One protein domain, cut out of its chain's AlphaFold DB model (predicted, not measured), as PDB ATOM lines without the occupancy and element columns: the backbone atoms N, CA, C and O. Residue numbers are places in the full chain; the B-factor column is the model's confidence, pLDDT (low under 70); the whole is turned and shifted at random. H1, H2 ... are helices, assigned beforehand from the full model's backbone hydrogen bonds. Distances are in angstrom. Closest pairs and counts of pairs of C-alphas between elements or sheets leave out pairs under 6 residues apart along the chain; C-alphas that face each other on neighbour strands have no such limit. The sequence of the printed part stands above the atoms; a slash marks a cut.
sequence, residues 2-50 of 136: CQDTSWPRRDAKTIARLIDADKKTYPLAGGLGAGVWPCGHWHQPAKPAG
ATOM      1  N   CYS A   2      17.885  32.715 -18.680       92.31
ATOM      2  CA  CYS A   2      17.759  34.032 -19.344       92.31
ATOM      3  C   CYS A   2      16.610  34.154 -20.367       92.31
ATOM      4  O   CYS A   2      16.192  35.264 -20.676       92.31
ATOM      5  N   GLN A   3      16.105  33.035 -20.898       91.75
ATOM      6  CA  GLN A   3      14.943  33.005 -21.797       91.75
ATOM      7  C   GLN A   3      13.642  32.594 -21.093       91.75
ATOM      8  O   GLN A   3      12.604  32.549 -21.746       91.75
ATOM      9  N   ASP A   4      13.681  32.272 -19.799       89.31
ATOM     10  CA  ASP A   4      12.526  31.701 -19.090       89.31
ATOM     11  C   ASP A   4      11.563  32.804 -18.628       89.31
ATOM     12  O   ASP A   4      10.363  32.586 -18.505       89.31
ATOM     13  N   THR A   5      12.097  34.003 -18.380       88.19
ATOM     14  CA  THR A   5      11.355  35.199 -17.976       88.19
ATOM     15  C   THR A   5      12.063  36.455 -18.481       88.19
ATOM     16  O   THR A   5      13.225  36.396 -18.888       88.19
ATOM     17  N   SER A   6      11.379  37.599 -18.476       88.06
ATOM     18  CA  SER A   6      11.981  38.881 -18.841       88.06
ATOM     19  C   SER A   6      12.962  39.350 -17.769       88.06
ATOM     20  O   SER A   6      12.589  39.495 -16.604       88.06
ATOM     21  N   TRP A   7      14.189  39.670 -18.175       89.44
ATOM     22  CA  TRP A   7      15.211  40.219 -17.287       89.44
ATOM     23  C   TRP A   7      15.373  41.728 -17.504       89.44
ATOM     24  O   TRP A   7      15.548  42.166 -18.644       89.44
ATOM     25  N   PRO A   8      15.335  42.547 -16.439       89.12
ATOM     26  CA  PRO A   8      15.486  43.986 -16.577       89.12
ATOM     27  C   PRO A   8      16.933  44.355 -16.920       89.12
ATOM     28  O   PRO A   8      17.874  43.949 -16.236       89.12
ATOM     29  N   ARG A   9      17.105  45.204 -17.937       91.38
ATOM     30  CA  ARG A   9      18.361  45.928 -18.174       91.38
ATOM     31  C   ARG A   9      18.484  47.044 -17.148       91.38
ATOM     32  O   ARG A   9      17.566  47.847 -17.003       91.38
ATOM     33  N   ARG A  10      19.603  47.083 -16.426       93.00
ATOM     34  CA  ARG A  10      19.861  48.071 -15.371       93.00
ATOM     35  C   ARG A  10      21.231  48.698 -15.577       93.00
ATOM     36  O   ARG A  10      22.176  48.008 -15.947       93.00
ATOM     37  N   ASP A  11      21.321  49.998 -15.330       94.38
ATOM     38  CA  ASP A  11      22.603  50.696 -15.293       94.38
ATOM     39  C   ASP A  11      23.362  50.413 -13.984       94.38
ATOM     40  O   ASP A  11      22.808  49.914 -12.996       94.38
ATOM     41  N   ALA A  12      24.654  50.749 -13.966       94.06
ATOM     42  CA  ALA A  12      25.522  50.500 -12.817       94.06
ATOM     43  C   ALA A  12      25.040  51.209 -11.538       94.06
ATOM     44  O   ALA A  12      25.128  50.652 -10.444       94.06
ATOM     45  N   LYS A  13      24.482  52.422 -11.663       96.81
ATOM     46  CA  LYS A  13      23.991  53.211 -10.522       96.81
ATOM     47  C   LYS A  13      22.783  52.549  -9.860       96.81
ATOM     48  O   LYS A  13      22.673  52.540  -8.635       96.81
ATOM     49  N   THR A  14      21.881  51.996 -10.660       96.00
ATOM     50  CA  THR A  14      20.705  51.262 -10.192       96.00
ATOM     51  C   THR A  14      21.121  49.966  -9.515       96.00
ATOM     52  O   THR A  14      20.630  49.674  -8.429       96.00
ATOM     53  N   ILE A  15      22.064  49.224 -10.100       94.88
ATOM     54  CA  ILE A  15      22.583  47.983  -9.509       94.88
ATOM     55  C   ILE A  15      23.235  48.257  -8.148       94.88
ATOM     56  O   ILE A  15      22.898  47.585  -7.179       94.88
ATOM     57  N   ALA A  16      24.081  49.287  -8.032       96.12
ATOM     58  CA  ALA A  16      24.703  49.657  -6.758       96.12
ATOM     59  C   ALA A  16      23.661  49.941  -5.660       96.12
ATOM     60  O   ALA A  16      23.756  49.408  -4.556       96.12
ATOM     61  N   ARG A  17      22.605  50.700  -5.985       97.06
ATOM     62  CA  ARG A  17      21.501  50.974  -5.049       97.06
ATOM     63  C   ARG A  17      20.760  49.708  -4.618       97.06
ATOM     64  O   ARG A  17      20.387  49.599  -3.454       97.06
ATOM     65  N   LEU A  18      20.528  48.776  -5.544       96.19
ATOM     66  CA  LEU A  18      19.864  47.509  -5.234       96.19
ATOM     67  C   LEU A  18      20.738  46.627  -4.341       96.19
ATOM     68  O   LEU A  18      20.220  46.065  -3.384       96.19
ATOM     69  N   ILE A  19      22.049  46.559  -4.592       96.69
ATOM     70  CA  ILE A  19      23.004  45.848  -3.731       96.69
ATOM     71  C   ILE A  19      22.984  46.422  -2.309       96.69
ATOM     72  O   ILE A  19      22.937  45.663  -1.343       96.69
ATOM     73  N   ASP A  20      22.990  47.748  -2.159       97.12
ATOM     74  CA  ASP A  20      22.966  48.387  -0.839       97.12
ATOM     75  C   ASP A  20      21.649  48.142  -0.090       97.12
ATOM     76  O   ASP A  20      21.649  47.991   1.134       97.12
ATOM     77  N   ALA A  21      20.523  48.095  -0.804       96.69
ATOM     78  CA  ALA A  21      19.231  47.740  -0.223       96.69
ATOM     79  C   ALA A  21      19.165  46.252   0.173       96.69
ATOM     80  O   ALA A  21      18.690  45.923   1.262       96.69
ATOM     81  N   ASP A  22      19.681  45.364  -0.676       96.44
ATOM     82  CA  ASP A  22      19.714  43.918  -0.446       96.44
ATOM     83  C   ASP A  22      20.591  43.562   0.761       96.44
ATOM     84  O   ASP A  22      20.141  42.844   1.643       96.44
ATOM     85  N   LYS A  23      21.775  44.176   0.902       96.69
ATOM     86  CA  LYS A  23      22.642  44.030   2.089       96.69
ATOM     87  C   LYS A  23      21.951  44.403   3.399       96.69
ATOM     88  O   LYS A  23      22.183  43.757   4.416       96.69
ATOM     89  N   LYS A  24      21.134  45.460   3.393       97.00
ATOM     90  CA  LYS A  24      20.388  45.900   4.585       97.00
ATOM     91  C   LYS A  24      19.272  44.924   4.945       97.00
ATOM     92  O   LYS A  24      19.010  44.716   6.123       97.00
ATOM     93  N   THR A  25      18.625  44.354   3.932       96.06
ATOM     94  CA  THR A  25      17.463  43.473   4.103       96.06
ATOM     95  C   THR A  25      17.890  42.036   4.414       96.06
ATOM     96  O   THR A  25      17.300  41.389   5.274       96.06
ATOM     97  N   TYR A  26      18.962  41.559   3.775       93.94
ATOM     98  CA  TYR A  26      19.498  40.203   3.882       93.94
ATOM     99  C   TYR A  26      21.010  40.230   4.183       93.94
ATOM    100  O   TYR A  26      21.827  39.896   3.318       93.94
ATOM    101  N   PRO A  27      21.428  40.591   5.412       94.06
ATOM    102  CA  PRO A  27      22.844  40.781   5.744       94.06
ATOM    103  C   PRO A  27      23.723  39.550   5.498       94.06
ATOM    104  O   PRO A  27      24.864  39.696   5.073       94.06
ATOM    105  N   LEU A  28      23.182  38.341   5.705       92.25
ATOM    106  CA  LEU A  28      23.894  37.085   5.440       92.25
ATOM    107  C   LEU A  28      24.133  36.843   3.943       92.25
ATOM    108  O   LEU A  28      25.167  36.298   3.571       92.25
ATOM    109  N   ALA A  29      23.192  37.254   3.089       90.50
ATOM    110  CA  ALA A  29      23.327  37.145   1.638       90.50
ATOM    111  C   ALA A  29      24.163  38.291   1.046       90.50
ATOM    112  O   ALA A  29      24.701  38.158  -0.045       90.50
ATOM    113  N   GLY A  30      24.288  39.426   1.739       93.00
ATOM    114  CA  GLY A  30      25.304  40.436   1.445       93.00
ATOM    115  C   GLY A  30      25.218  41.100   0.063       93.00
ATOM    116  O   GLY A  30      26.223  41.639  -0.407       93.00
ATOM    117  N   GLY A  31      24.053  41.100  -0.593       92.31
ATOM    118  CA  GLY A  31      23.885  41.671  -1.933       92.31
ATOM    119  C   GLY A  31      23.889  40.652  -3.074       92.31
ATOM    120  O   GLY A  31      23.764  41.060  -4.232       92.31
ATOM    121  N   LEU A  32      24.047  39.354  -2.784       88.31
ATOM    122  CA  LEU A  32      24.172  38.297  -3.796       88.31
ATOM    123  C   LEU A  32      23.009  38.284  -4.802       88.31
ATOM    124  O   LEU A  32      23.230  38.037  -5.986       88.31
ATOM    125  N   GLY A  33      21.783  38.592  -4.366       86.62
ATOM    126  CA  GLY A  33      20.602  38.584  -5.238       86.62
ATOM    127  C   GLY A  33      20.492  39.796  -6.171       86.62
ATOM    128  O   GLY A  33      19.834  39.735  -7.211       86.62
ATOM    129  N   ALA A  34      21.151  40.904  -5.832       92.75
ATOM    130  CA  ALA A  34      20.926  42.208  -6.457       92.75
ATOM    131  C   ALA A  34      22.017  42.643  -7.452       92.75
ATOM    132  O   ALA A  34      21.931  43.737  -8.015       92.75
ATOM    133  N   GLY A  35      23.035  41.804  -7.661       88.56
ATOM    134  CA  GLY A  35      24.195  42.098  -8.499       88.56
ATOM    135  C   GLY A  35      23.928  42.186 -10.008       88.56
ATOM    136  O   GLY A  35      22.793  42.184 -10.491       88.56
ATOM    137  N   VAL A  36      25.020  42.271 -10.774       90.69
ATOM    138  CA  VAL A  36      24.977  42.204 -12.241       90.69
ATOM    139  C   VAL A  36      24.627  40.777 -12.658       90.69
ATOM    140  O   VAL A  36      25.411  39.855 -12.450       90.69
ATOM    141  N   TRP A  37      23.468  40.606 -13.292       89.94
ATOM    142  CA  TRP A  37      23.035  39.321 -13.834       89.94
ATOM    143  C   TRP A  37      23.294  39.258 -15.346       89.94
ATOM    144  O   TRP A  37      22.805  40.134 -16.068       89.94
ATOM    145  N   PRO A  38      23.971  38.209 -15.865       91.69
ATOM    146  CA  PRO A  38      24.221  38.056 -17.302       91.69
ATOM    147  C   PRO A  38      22.951  38.150 -18.155       91.69
ATOM    148  O   PRO A  38      22.977  38.658 -19.273       91.69
ATOM    149  N   CYS A  39      21.810  37.725 -17.606       93.19
ATOM    150  CA  CYS A  39      20.543  37.716 -18.320       93.19
ATOM    151  C   CYS A  39      19.993  39.104 -18.674       93.19
ATOM    152  O   CYS A  39      19.278  39.220 -19.665       93.19
ATOM    153  N   GLY A  40      20.370  40.173 -17.959       92.31
ATOM    154  CA  GLY A  40      20.035  41.542 -18.381       92.31
ATOM    155  C   GLY A  40      20.680  41.914 -19.725       92.31
ATOM    156  O   GLY A  40      20.147  42.717 -20.488       92.31
ATOM    157  N   HIS A  41      21.798  41.275 -20.066       92.19
ATOM    158  CA  HIS A  41      22.527  41.493 -21.315       92.19
ATOM    159  C   HIS A  41      22.243  40.414 -22.366       92.19
ATOM    160  O   HIS A  41      22.826  40.445 -23.446       92.19
ATOM    161  N   TRP A  42      21.325  39.483 -22.087       93.81
ATOM    162  CA  TRP A  42      20.969  38.433 -23.032       93.81
ATOM    163  C   TRP A  42      20.298  39.027 -24.277       93.81
ATOM    164  O   TRP A  42      19.450  39.921 -24.187       93.81
ATOM    165  N   HIS A  43      20.711  38.556 -25.454       91.62
ATOM    166  CA  HIS A  43      20.264  39.112 -26.737       91.62
ATOM    167  C   HIS A  43      18.943  38.524 -27.222       91.62
ATOM    168  O   HIS A  43      18.220  39.175 -27.970       91.62
ATOM    169  N   GLN A  44      18.627  37.301 -26.800       91.75
ATOM    170  CA  GLN A  44      17.380  36.656 -27.182       91.75
ATOM    171  C   GLN A  44      16.247  37.115 -26.261       91.75
ATOM    172  O   GLN A  44      16.471  37.235 -25.053       91.75
ATOM    173  N   PRO A  45      15.035  37.344 -26.792       87.69
ATOM    174  CA  PRO A  45      13.896  37.671 -25.954       87.69
ATOM    175  C   PRO A  45      13.558  36.501 -25.026       87.69
ATOM    176  O   PRO A  45      13.836  35.335 -25.327       87.69
ATOM    177  N   ALA A  46      12.918  36.826 -23.903       89.50
ATOM    178  CA  ALA A  46      12.255  35.816 -23.099       89.50
ATOM    179  C   ALA A  46      11.196  35.111 -23.952       89.50
ATOM    180  O   ALA A  46      10.481  35.750 -24.730       89.50
ATOM    181  N   LYS A  47      11.082  33.792 -23.797       86.38
ATOM    182  CA  LYS A  47       9.911  33.071 -24.288       86.38
ATOM    183  C   LYS A  47       8.681  33.604 -23.540       86.38
ATOM    184  O   LYS A  47       8.830  34.062 -22.405       86.38
ATOM    185  N   PRO A  48       7.479  33.573 -24.144       77.94
ATOM    186  CA  PRO A  48       6.267  33.999 -23.461       77.94
ATOM    187  C   PRO A  48       6.166  33.333 -22.086       77.94
ATOM    188  O   PRO A  48       6.145  32.104 -21.987       77.94
ATOM    189  N   ALA A  49       6.137  34.149 -21.032       66.62
ATOM    190  CA  ALA A  49       5.917  33.691 -19.669       66.62
ATOM    191  C   ALA A  49       4.462  33.217 -19.583       66.62
ATOM    192  O   ALA A  49       3.549  34.018 -19.409       66.62
ATOM    193  N   GLY A  50       4.226  31.936 -19.863       60.16
ATOM    194  CA  GLY A  50       2.871  31.476 -20.166       60.16
ATOM    195  C   GLY A  50       2.600  30.010 -19.888       60.16
ATOM    196  O   GLY A  50       1.551  29.516 -20.293       60.16
TER     197      GLY A  50
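Overview. This is residues 2 to 50 of the 136 residues of the protein "Abhydrolase_4 domain-containing protein" of Microbispora hainanensis (UniProt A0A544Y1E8). Little of this model is regular structure: one helix, H1, lies toward one end of a loop-rich fold, and the long link after it turns beyond the helix and folds back beside it to a single-turn helix, H2, near the other end, where both printed ends also lie. Residues 24 to 29 stick out at the turn. The printed part has 49 residues with two named helices, H1 then H2, and no named strand; it is all helix by class, with only 18 residues in named elements. It is loose, radius of gyration of the C-alphas 12.5 A, and elongated, spanning 34 by 22 by 13 A.

Arrangement. H1, residues 12 to 25, and H2, residues 38 to 41, are apart. Every O i to N i+4 pair in H1 is within hydrogen-bond range; H2 is too short for such a pair, but its one O i to N i+3 pair is within range.

Along the chain. H1 runs 20.0 A from C-alpha 12 at (25.522, 50.500, -12.817). H2 ends at C-alpha 41 at (22.527, 41.493, -21.315).

Size, cuts and confidence. The C-alphas farthest apart, of Pro 27 and Pro 48, are 34.3 A apart. The printed part has no cut. The link H1 to H2 is long, 12 residues. Residues 49 to 50 have pLDDT under 70.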